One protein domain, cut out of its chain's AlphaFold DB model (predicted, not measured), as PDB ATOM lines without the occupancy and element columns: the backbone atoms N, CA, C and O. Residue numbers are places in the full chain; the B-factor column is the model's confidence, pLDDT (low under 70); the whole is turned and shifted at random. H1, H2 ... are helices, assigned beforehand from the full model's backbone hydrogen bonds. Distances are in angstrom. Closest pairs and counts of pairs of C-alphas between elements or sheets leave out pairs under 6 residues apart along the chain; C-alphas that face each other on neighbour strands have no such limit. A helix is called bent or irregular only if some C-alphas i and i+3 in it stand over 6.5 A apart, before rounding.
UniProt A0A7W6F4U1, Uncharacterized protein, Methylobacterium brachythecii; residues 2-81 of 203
ATOM      1  N   ALA A   2     109.815 130.494 170.602       73.25
ATOM      2  CA  ALA A   2     110.108 131.718 171.360       73.25
ATOM      3  C   ALA A   2     110.055 131.523 172.890       73.25
ATOM      4  O   ALA A   2     110.992 131.908 173.570       73.25
ATOM      5  N   ALA A   3     109.038 130.823 173.406       80.12
ATOM      6  CA  ALA A   3     108.937 130.508 174.837       80.12
ATOM      7  C   ALA A   3     110.118 129.666 175.363       80.12
ATOM      8  O   ALA A   3     110.695 129.991 176.390       80.12
ATOM      9  N   ILE A   4     110.540 128.633 174.619       79.00
ATOM     10  CA  ILE A   4     111.705 127.807 174.989       79.00
ATOM     11  C   ILE A   4     112.978 128.659 174.991       79.00
ATOM     12  O   ILE A   4     113.764 128.560 175.918       79.00
ATOM     13  N   ALA A   5     113.154 129.517 173.982       84.50
ATOM     14  CA  ALA A   5     114.298 130.421 173.883       84.50
ATOM     15  C   ALA A   5     114.360 131.428 175.046       84.50
ATOM     16  O   ALA A   5     115.430 131.657 175.598       84.50
ATOM     17  N   GLN A   6     113.219 131.988 175.454       84.25
ATOM     18  CA  GLN A   6     113.141 132.862 176.630       84.25
ATOM     19  C   GLN A   6     113.460 132.116 177.927       84.25
ATOM     20  O   GLN A   6     114.142 132.656 178.787       84.25
ATOM     21  N   GLN A   7     113.000 130.873 178.054       87.62
ATOM     22  CA  GLN A   7     113.175 130.085 179.270       87.62
ATOM     23  C   GLN A   7     114.597 129.526 179.429       87.62
ATOM     24  O   GLN A   7     115.047 129.323 180.551       87.62
ATOM     25  N   THR A   8     115.316 129.285 178.327       85.81
ATOM     26  CA  THR A   8     116.687 128.746 178.352       85.81
ATOM     27  C   THR A   8     117.774 129.795 178.119       85.81
ATOM     28  O   THR A   8     118.953 129.465 178.202       85.81
ATOM     29  N   GLY A   9     117.409 131.037 177.774       88.81
ATOM     30  CA  GLY A   9     118.359 132.091 177.391       88.81
ATOM     31  C   GLY A   9     119.092 131.824 176.068       88.81
ATOM     32  O   GLY A   9     119.993 132.569 175.691       88.81
ATOM     33  N   VAL A  10     118.722 130.765 175.344       90.62
ATOM     34  CA  VAL A  10     119.349 130.379 174.079       90.62
ATOM     35  C   VAL A  10     118.666 131.117 172.924       90.62
ATOM     36  O   VAL A  10     117.433 131.145 172.867       90.62
ATOM     37  N   PRO A  11     119.418 131.648 171.938       90.12
ATOM     38  CA  PRO A  11     118.827 132.302 170.781       90.12
ATOM     39  C   PRO A  11     117.790 131.416 170.068       90.12
ATOM     40  O   PRO A  11     118.024 130.222 169.839       90.12
ATOM     41  N   PRO A  12     116.647 131.978 169.636       84.00
ATOM     42  CA  PRO A  12     115.573 131.207 169.010       84.00
ATOM     43  C   PRO A  12     116.000 130.535 167.695       84.00
ATOM     44  O   PRO A  12     115.395 129.542 167.283       84.00
ATOM     45  N   THR A  13     117.037 131.049 167.033       86.31
ATOM     46  CA  THR A  13     117.679 130.445 165.856       86.31
ATOM     47  C   THR A  13     118.382 129.133 166.201       86.31
ATOM     48  O   THR A  13     118.177 128.134 165.510       86.31
ATOM     49  N   THR A  14     119.119 129.096 167.309       88.81
ATOM     50  CA  THR A  14     119.810 127.904 167.817       88.81
ATOM     51  C   THR A  14     118.814 126.836 168.267       88.81
ATOM     52  O   THR A  14     118.931 125.677 167.873       88.81
ATOM     53  N   VAL A  15     117.743 127.227 168.968       86.75
ATOM     54  CA  VAL A  15     116.657 126.302 169.351       86.75
ATOM     55  C   VAL A  15     115.971 125.693 168.116       86.75
ATOM     56  O   VAL A  15     115.655 124.502 168.095       86.75
ATOM     57  N   LYS A  16     115.768 126.480 167.045       81.75
ATOM     58  CA  LYS A  16     115.244 125.974 165.760       81.75
ATOM     59  C   LYS A  16     116.210 124.998 165.085       81.75
ATOM     60  O   LYS A  16     115.751 124.002 164.525       81.75
ATOM     61  N   LEU A  17     117.515 125.274 165.120       86.12
ATOM     62  CA  LEU A  17     118.541 124.408 164.541       86.12
ATOM     63  C   LEU A  17     118.586 123.052 165.255       86.12
ATOM     64  O   LEU A  17     118.504 122.018 164.593       86.12
ATOM     65  N   TRP A  18     118.605 123.056 166.588       87.56
ATOM     66  CA  TRP A  18     118.584 121.832 167.391       87.56
ATOM     67  C   TRP A  18     117.306 121.029 167.176       87.56
ATOM     68  O   TRP A  18     117.369 119.825 166.958       87.56
ATOM     69  N   ASN A  19     116.145 121.688 167.129       82.94
ATOM     70  CA  ASN A  19     114.894 121.000 166.820       82.94
ATOM     71  C   ASN A  19     114.919 120.345 165.424       82.94
ATOM     72  O   ASN A  19     114.435 119.226 165.262       82.94
ATOM     73  N   ARG A  20     115.526 121.013 164.430       75.81
ATOM     74  CA  ARG A  20     115.685 120.490 163.066       75.81
ATOM     75  C   ARG A  20     116.641 119.297 163.005       75.81
ATOM     76  O   ARG A  20     116.341 118.343 162.294       75.81
ATOM     77  N   GLN A  21     117.776 119.361 163.701       82.56
ATOM     78  CA  GLN A  21     118.798 118.308 163.691       82.56
ATOM     79  C   GLN A  21     118.365 117.084 164.497       82.56
ATOM     80  O   GLN A  21     118.455 115.965 164.005       82.56
ATOM     81  N   ALA A  22     117.831 117.298 165.696       79.19
ATOM     82  CA  ALA A  22     117.477 116.222 166.610       79.19
ATOM     83  C   ALA A  22     116.069 115.645 166.364       79.19
ATOM     84  O   ALA A  22     115.660 114.721 167.056       79.19
ATOM     85  N   ARG A  23     115.302 116.194 165.402       67.38
ATOM     86  CA  ARG A  23     113.917 115.787 165.065       67.38
ATOM     87  C   ARG A  23     112.983 115.672 166.285       67.38
ATOM     88  O   ARG A  23     111.979 114.971 166.233       67.38
ATOM     89  N   ILE A  24     113.293 116.400 167.364       69.69
ATOM     90  CA  ILE A  24     112.641 116.292 168.685       69.69
ATOM     91  C   ILE A  24     111.149 116.614 168.610       69.69
ATOM     92  O   ILE A  24     110.353 116.093 169.385       69.69
ATOM     93  N   ARG A  25     110.747 117.478 167.673       61.81
ATOM     94  CA  ARG A  25     109.339 117.612 167.311       61.81
ATOM     95  C   ARG A  25     109.141 117.014 165.921       61.81
ATOM     96  O   ARG A  25     109.919 117.357 165.022       61.81
ATOM     97  N   PRO A  26     108.086 116.199 165.710       55.56
ATOM     98  CA  PRO A  26     107.600 115.916 164.369       55.56
ATOM     99  C   PRO A  26     107.468 117.247 163.643       55.56
ATOM    100  O   PRO A  26     107.073 118.246 164.249       55.56
ATOM    101  N   ARG A  27     107.836 117.286 162.363       52.53
ATOM    102  CA  ARG A  27     107.662 118.474 161.529       52.53
ATOM    103  C   ARG A  27     106.183 118.875 161.614       52.53
ATOM    104  O   ARG A  27     105.359 118.376 160.860       52.53
ATOM    105  N   THR A  28     105.841 119.835 162.469       50.34
ATOM    106  CA  THR A  28     104.488 120.406 162.585       50.34
ATOM    107  C   THR A  28     104.112 121.237 161.355       50.34
ATOM    108  O   THR A  28     103.141 121.977 161.369       50.34
ATOM    109  N   ARG A  29     104.874 121.103 160.262       47.31
ATOM    110  CA  ARG A  29     104.521 121.549 158.915       47.31
ATOM    111  C   ARG A  29     103.556 120.588 158.210       47.31
ATOM    112  O   ARG A  29     103.227 120.834 157.062       47.31
ATOM    113  N   ALA A  30     103.100 119.516 158.851       46.03
ATOM    114  CA  ALA A  30     102.115 118.622 158.249       46.03
ATOM    115  C   ALA A  30     100.713 119.236 157.992       46.03
ATOM    116  O   ALA A  30     100.113 118.829 157.008       46.03
ATOM    117  N   PRO A  31     100.170 120.223 158.738       51.16
ATOM    118  CA  PRO A  31      98.756 120.556 158.556       51.16
ATOM    119  C   PRO A  31      98.483 121.599 157.459       51.16
ATOM    120  O   PRO A  31      97.348 121.735 157.030       51.16
ATOM    121  N   GLN A  32      99.493 122.342 156.982       46.25
ATOM    122  CA  GLN A  32      99.283 123.458 156.034       46.25
ATOM    123  C   GLN A  32      99.826 123.194 154.622       46.25
ATOM    124  O   GLN A  32      99.415 123.849 153.669       46.25
ATOM    125  N   PHE A  33     100.729 122.221 154.467       48.41
ATOM    126  CA  PHE A  33     101.266 121.831 153.157       48.41
ATOM    127  C   PHE A  33     100.310 120.921 152.360       48.41
ATOM    128  O   PHE A  33     100.612 120.579 151.221       48.41
ATOM    129  N   GLU A  34      99.151 120.569 152.924       51.75
ATOM    130  CA  GLU A  34      98.178 119.649 152.323       51.75
ATOM    131  C   GLU A  34      96.812 120.269 152.002       51.75
ATOM    132  O   GLU A  34      96.057 119.677 151.242       51.75
ATOM    133  N   ALA A  35      96.510 121.471 152.500       56.62
ATOM    134  CA  ALA A  35      95.199 122.097 152.306       56.62
ATOM    135  C   ALA A  35      95.051 122.816 150.955       56.62
ATOM    136  O   ALA A  35      93.937 123.004 150.479       56.62
ATOM    137  N   ASN A  36      96.158 123.234 150.322       69.25
ATOM    138  CA  ASN A  36      96.102 123.897 149.019       69.25
ATOM    139  C   ASN A  36      96.258 122.863 147.888       69.25
ATOM    140  O   ASN A  36      97.367 122.348 147.698       69.25
ATOM    141  N   PRO A  37      95.201 122.601 147.098       69.50
ATOM    142  CA  PRO A  37      95.210 121.561 146.070       69.50
ATOM    143  C   PRO A  37      96.255 121.807 144.974       69.50
ATOM    144  O   PRO A  37      96.769 120.866 144.376       69.50
ATOM    145  N   ARG A  38      96.653 123.069 144.755       70.50
ATOM    146  CA  ARG A  38      97.677 123.447 143.763       70.50
ATOM    147  C   ARG A  38      99.077 122.932 144.098       70.50
ATOM    148  O   ARG A  38      99.913 122.817 143.209       70.50
ATOM    149  N   ASN A  39      99.335 122.618 145.368       74.94
ATOM    150  CA  ASN A  39     100.631 122.120 145.832       74.94
ATOM    151  C   ASN A  39     100.683 120.588 145.906       74.94
ATOM    152  O   ASN A  39     101.680 120.016 146.354       74.94
ATOM    153  N   TRP A  40      99.608 119.905 145.511       80.56
ATOM    154  CA  TRP A  40      99.542 118.456 145.572       80.56
ATOM    155  C   TRP A  40     100.443 117.807 144.523       80.56
ATOM    156  O   TRP A  40     100.590 118.270 143.393       80.56
ATOM    157  N   THR A  41     101.040 116.673 144.892       81.75
ATOM    158  CA  THR A  41     101.775 115.857 143.923       81.75
ATOM    159  C   THR A  41     100.810 115.261 142.900       81.75
ATOM    160  O   THR A  41      99.670 114.925 143.233       81.75
ATOM    161  N   LYS A  42     101.285 115.020 141.671       81.25
ATOM    162  CA  LYS A  42     100.488 114.350 140.624       81.25
ATOM    163  C   LYS A  42      99.894 113.020 141.108       81.25
ATOM    164  O   LYS A  42      98.740 112.731 140.832       81.25
ATOM    165  N   ARG A  43     100.646 112.246 141.906       81.31
ATOM    166  CA  ARG A  43     100.167 110.985 142.505       81.31
ATOM    167  C   ARG A  43      98.966 111.185 143.433       81.31
ATOM    168  O   ARG A  43      98.056 110.361 143.406       81.31
ATOM    169  N   ARG A  44      98.961 112.254 144.237       84.81
ATOM    170  CA  ARG A  44      97.853 112.590 145.146       84.81
ATOM    171  C   ARG A  44      96.609 113.004 144.363       84.81
ATOM    172  O   ARG A  44      95.539 112.474 144.633       84.81
ATOM    173  N   VAL A  45      96.768 113.851 143.345       84.62
ATOM    174  CA  VAL A  45      95.671 114.240 142.441       84.62
ATOM    175  C   VAL A  45      95.075 113.014 141.740       84.62
ATOM    176  O   VAL A  45      93.864 112.826 141.752       84.62
ATOM    177  N   SER A  46      95.909 112.109 141.213       81.62
ATOM    178  CA  SER A  46      95.431 110.862 140.599       81.62
ATOM    179  C   SER A  46      94.728 109.927 141.588       81.62
ATOM    180  O   SER A  46      93.820 109.198 141.199       81.62
ATOM    181  N   ALA A  47      95.139 109.908 142.860       83.75
ATOM    182  CA  ALA A  47      94.447 109.136 143.888       83.75
ATOM    183  C   ALA A  47      93.063 109.725 144.195       83.75
ATOM    184  O   ALA A  47      92.098 108.967 144.236       83.75
ATOM    185  N   ALA A  48      92.956 111.051 144.320       83.88
ATOM    186  CA  ALA A  48      91.680 111.745 144.499       83.88
ATOM    187  C   ALA A  48      90.728 111.510 143.312       83.88
ATOM    188  O   ALA A  48      89.566 111.176 143.517       83.88
ATOM    189  N   ALA A  49      91.241 111.561 142.078       83.69
ATOM    190  CA  ALA A  49      90.469 111.257 140.871       83.69
ATOM    191  C   ALA A  49      89.865 109.842 140.894       83.69
ATOM    192  O   ALA A  49      88.696 109.652 140.572       83.69
ATOM    193  N   ARG A  50      90.656 108.841 141.306       83.81
ATOM    194  CA  ARG A  50      90.183 107.452 141.420       83.81
ATOM    195  C   ARG A  50      89.105 107.282 142.483       83.81
ATOM    196  O   ARG A  50      88.250 106.427 142.308       83.81
ATOM    197  N   LEU A  51      89.171 108.047 143.574       85.50
ATOM    198  CA  LEU A  51      88.169 108.001 144.638       85.50
ATOM    199  C   LEU A  51      86.848 108.630 144.184       85.50
ATOM    200  O   LEU A  51      85.811 108.011 144.375       85.50
ATOM    201  N   LEU A  52      86.887 109.778 143.500       81.62
ATOM    202  CA  LEU A  52      85.687 110.401 142.916       81.62
ATOM    203  C   LEU A  52      85.008 109.511 141.875       81.62
ATOM    204  O   LEU A  52      83.788 109.476 141.783       81.62
ATOM    205  N   GLY A  53      85.794 108.761 141.102       77.69
ATOM    206  CA  GLY A  53      85.265 107.839 140.098       77.69
ATOM    207  C   GLY A  53      84.514 106.626 140.663       77.69
ATOM    208  O   GLY A  53      83.985 105.851 139.872       77.69
ATOM    209  N   ARG A  54      84.471 106.420 141.990       79.38
ATOM    210  CA  ARG A  54      83.788 105.263 142.597       79.38
ATOM    211  C   ARG A  54      82.268 105.418 142.712       79.38
ATOM    212  O   ARG A  54      81.589 104.416 142.910       79.38
ATOM    213  N   GLY A  55      81.720 106.615 142.488       71.69
ATOM    214  CA  GLY A  55      80.273 106.871 142.390       71.69
ATOM    215  C   GLY A  55      79.486 106.740 143.701       71.69
ATOM    216  O   GLY A  55      78.370 107.237 143.788       71.69
ATOM    217  N   ASP A  56      80.071 106.115 144.719       81.50
ATOM    218  CA  ASP A  56      79.589 106.007 146.098       81.50
ATOM    219  C   ASP A  56      80.092 107.144 147.001       81.50
ATOM    220  O   ASP A  56      79.655 107.268 148.142       81.50
ATOM    221  N   LEU A  57      81.023 107.958 146.503       81.81
ATOM    222  CA  LEU A  57      81.762 108.927 147.296       81.81
ATOM    223  C   LEU A  57      81.347 110.358 146.947       81.81
ATOM    224  O   LEU A  57      81.573 110.825 145.828       81.81
ATOM    225  N   ASP A  58      80.767 111.057 147.925       84.25
ATOM    226  CA  ASP A  58      80.382 112.459 147.787       84.25
ATOM    227  C   ASP A  58      81.633 113.355 147.648       84.25
ATOM    228  O   ASP A  58      82.576 113.248 148.445       84.25
ATOM    229  N   PRO A  59      81.682 114.278 146.668       82.69
ATOM    230  CA  PRO A  59      82.782 115.230 146.539       82.69
ATOM    231  C   PRO A  59      82.995 116.104 147.785       82.69
ATOM    232  O   PRO A  59      84.132 116.505 148.050       82.69
ATOM    233  N   GLY A  60      81.932 116.385 148.551       82.31
ATOM    234  CA  GLY A  60      81.997 117.105 149.824       82.31
ATOM    235  C   GLY A  60      82.706 116.302 150.914       82.31
ATOM    236  O   GLY A  60      83.620 116.827 151.553       82.31
ATOM    237  N   ASP A  61      82.362 115.018 151.064       84.12
ATOM    238  CA  ASP A  61      83.057 114.084 151.969       84.12
ATOM    239  C   ASP A  61      84.548 113.988 151.635       84.12
ATOM    240  O   ASP A  61      85.404 113.986 152.524       84.12
ATOM    241  N   LEU A  62      84.884 113.946 150.340       84.62
ATOM    242  CA  LEU A  62      86.280 113.922 149.911       84.62
ATOM    243  C   LEU A  62      87.012 115.207 150.286       84.62
ATOM    244  O   LEU A  62      88.159 115.148 150.723       84.62
ATOM    245  N   ALA A  63      86.382 116.367 150.090       83.00
ATOM    246  CA  ALA A  63      86.984 117.646 150.442       83.00
ATOM    247  C   ALA A  63      87.274 117.713 151.948       83.00
ATOM    248  O   ALA A  63      88.397 118.045 152.334       83.00
ATOM    249  N   GLU A  64      86.311 117.290 152.769       81.50
ATOM    250  CA  GLU A  64      86.435 117.242 154.226       81.50
ATOM    251  C   GLU A  64      87.541 116.283 154.682       81.50
ATOM    252  O   GLU A  64      88.419 116.671 155.458       81.50
ATOM    253  N   ALA A  65      87.595 115.074 154.113       81.25
ATOM    254  CA  ALA A  65      88.667 114.111 154.368       81.25
ATOM    255  C   ALA A  65      90.058 114.638 153.970       81.25
ATOM    256  O   ALA A  65      91.075 114.223 154.530       81.25
ATOM    257  N   MET A  66      90.114 115.566 153.012       76.81
ATOM    258  CA  MET A  66      91.344 116.201 152.533       76.81
ATOM    259  C   MET A  66      91.666 117.522 153.254       76.81
ATOM    260  O   MET A  66      92.644 118.185 152.897       76.81
ATOM    261  N   GLY A  67      90.898 117.883 154.288       76.12
ATOM    262  CA  GLY A  67      91.131 119.059 155.128       76.12
ATOM    263  C   GLY A  67      90.630 120.377 154.531       76.12
ATOM    264  O   GLY A  67      91.072 121.446 154.953       76.12
ATOM    265  N   VAL A  68      89.733 120.307 153.549       78.00
ATOM    266  CA  VAL A  68      89.044 121.448 152.937       78.00
ATOM    267  C   VAL A  68      87.571 121.410 153.348       78.00
ATOM    268  O   VAL A  68      87.017 120.343 153.581       78.00
ATOM    269  N   LYS A  69      86.917 122.566 153.498       79.25
ATOM    270  CA  LYS A  69      85.491 122.587 153.855       79.25
ATOM    271  C   LYS A  69      84.665 121.926 152.750       79.25
ATOM    272  O   LYS A  69      84.990 122.079 151.575       79.25
ATOM    273  N   ARG A  70      83.572 121.255 153.118       80.69
ATOM    274  CA  ARG A  70      82.651 120.620 152.157       80.69
ATOM    275  C   ARG A  70      82.168 121.595 151.081       80.69
ATOM    276  O   ARG A  70      82.190 121.259 149.903       80.69
ATOM    277  N   ASP A  71      81.825 122.819 151.482       80.38
ATOM    278  CA  ASP A  71      81.343 123.878 150.579       80.38
ATOM    279  C   ASP A  71      82.398 124.301 149.540       80.38
ATOM    280  O   ASP A  71      82.068 124.747 148.442       80.38
ATOM    281  N   ASP A  72      83.679 124.097 149.853       78.25
ATOM    282  CA  ASP A  72      84.811 124.429 148.987       78.25
ATOM    283  C   ASP A  72      85.219 123.251 148.073       78.25
ATOM    284  O   ASP A  72      86.216 123.337 147.346       78.25
ATOM    285  N   ALA A  73      84.463 122.144 148.062       81.44
ATOM    286  CA  ALA A  73      84.770 120.958 147.258       81.44
ATOM    287  C   ALA A  73      84.926 121.280 145.766       81.44
ATOM    288  O   ALA A  73      85.880 120.831 145.131       81.44
ATOM    289  N   GLY A  74      84.051 122.124 145.208       78.31
ATOM    290  CA  GLY A  74      84.142 122.545 143.806       78.31
ATOM    291  C   GLY A  74      85.450 123.278 143.487       78.31
ATOM    292  O   GLY A  74      86.069 123.036 142.449       78.31
ATOM    293  N   ILE A  75      85.925 124.112 144.417       80.50
ATOM    294  CA  ILE A  75      87.197 124.835 144.294       80.50
ATOM    295  C   ILE A  75      88.367 123.844 144.321       80.50
ATOM    296  O   ILE A  75      89.308 123.976 143.534       80.50
ATOM    297  N   LEU A  76      88.298 122.825 145.182       82.44
ATOM    298  CA  LEU A  76      89.310 121.772 145.267       82.44
ATOM    299  C   LEU A  76      89.392 120.942 143.984       82.44
ATOM    300  O   LEU A  76      90.495 120.700 143.487       82.44
ATOM    301  N   MET A  77      88.249 120.550 143.423       85.62
ATOM    302  CA  MET A  77      88.196 119.775 142.182       85.62
ATOM    303  C   MET A  77      88.744 120.571 141.003       85.62
ATOM    304  O   MET A  77      89.601 120.082 140.264       85.62
ATOM    305  N   LEU A  78      88.346 121.838 140.890       83.25
ATOM    306  CA  LEU A  78      88.834 122.735 139.849       83.25
ATOM    307  C   LEU A  78      90.344 122.983 139.972       83.25
ATOM    308  O   LEU A  78      91.068 122.917 138.980       83.25
ATOM    309  N   ALA A  79      90.852 123.192 141.188       80.75
ATOM    310  CA  ALA A  79      92.282 123.365 141.437       80.75
ATOM    311  C   ALA A  79      93.107 122.097 141.152       80.75
ATOM    312  O   ALA A  79      94.282 122.204 140.798       80.75
ATOM    313  N   CYS A  80      92.499 120.914 141.268       78.19
ATOM    314  CA  CYS A  80      93.112 119.638 140.903       78.19
ATOM    315  C   CYS A  80      93.004 119.309 139.402       78.19
ATOM    316  O   CYS A  80      93.507 118.267 138.981       78.19
ATOM    317  N   GLY A  81      92.338 120.145 138.593       78.12
ATOM    318  CA  GLY A  81      92.019 119.815 137.198       78.12
ATOM    319  C   GLY A  81      91.053 118.633 137.069       78.12
ATOM    320  O   GLY A  81      90.954 118.020 136.011       78.12
TER     321      GLY A  81
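AT A GLANCE: This is residues 2 to 81 of the 203 residues of an uncharacterized protein of Methylobacterium brachythecii (UniProt A0A7W6F4U1). Two helical lobes stand at the two ends of a rod, joined by a long strand-free string of residues, 23 to 41. The first lobe is the pair H1 and H2, set about perpendicular; the second is a small group of H3, H4 and H5. The printed part has 80 residues with five named helices, in the order H1 H2 H3 H4 H5, and no named strand; its class is all helix. The whole is extended, with a radius of gyration of the C-alphas of 18.6 A and spans of 57 by 24 by 19 A.

HOW THE PARTS SIT: H1, residues 2 to 8, touches H2, residues 12 to 22, about perpendicular at 88 degrees; the closest C-alphas, of Ala 5 and Pro 12, are 5.1 A apart. H2 is apart from H3, residues 42 to 52. H3 and H4, residues 59 to 65, only just touch, with 3 pairs of C-alphas within 8 A, the closest those of Leu 52 and Pro 59, 6.7 A apart. Their steep tilt is 56 degrees, opposite ways. H4 touches H5, residues 70 to 79, about perpendicular at 80 degrees; the closest C-alphas, of Gly 60 and Arg 70, are 4.3 A apart. H3 and H5 are near each other. The helix packing is mostly crossed. In H1, H2, H3 and H4 every O i to N i+4 pair is within hydrogen-bond range; in H5, 4 of 6 are.

IN THESE COORDINATES: H1 begins at C-alpha 2, (110.108, 131.718, 171.360). H2 is 15.3 A long, H3 15.5 A and H5 14.7 A; H1 and H4 have 7 residues each. H5 is irregular, with C-alphas 71 and 74 7.4 A apart, and ends at C-alpha 79, (92.282, 123.365, 141.437).

THE WHOLE: The C-alphas farthest apart, of Gly 9 and Gly 55, are 57.5 A apart. The printed part has no cut. The link from H2 to H3 is long, with 19 residues; residues 20 to 26, of which 20 to 22 belong to H2, stand free. The model's confidence is low, with pLDDT under 70, at residues 23 to 37.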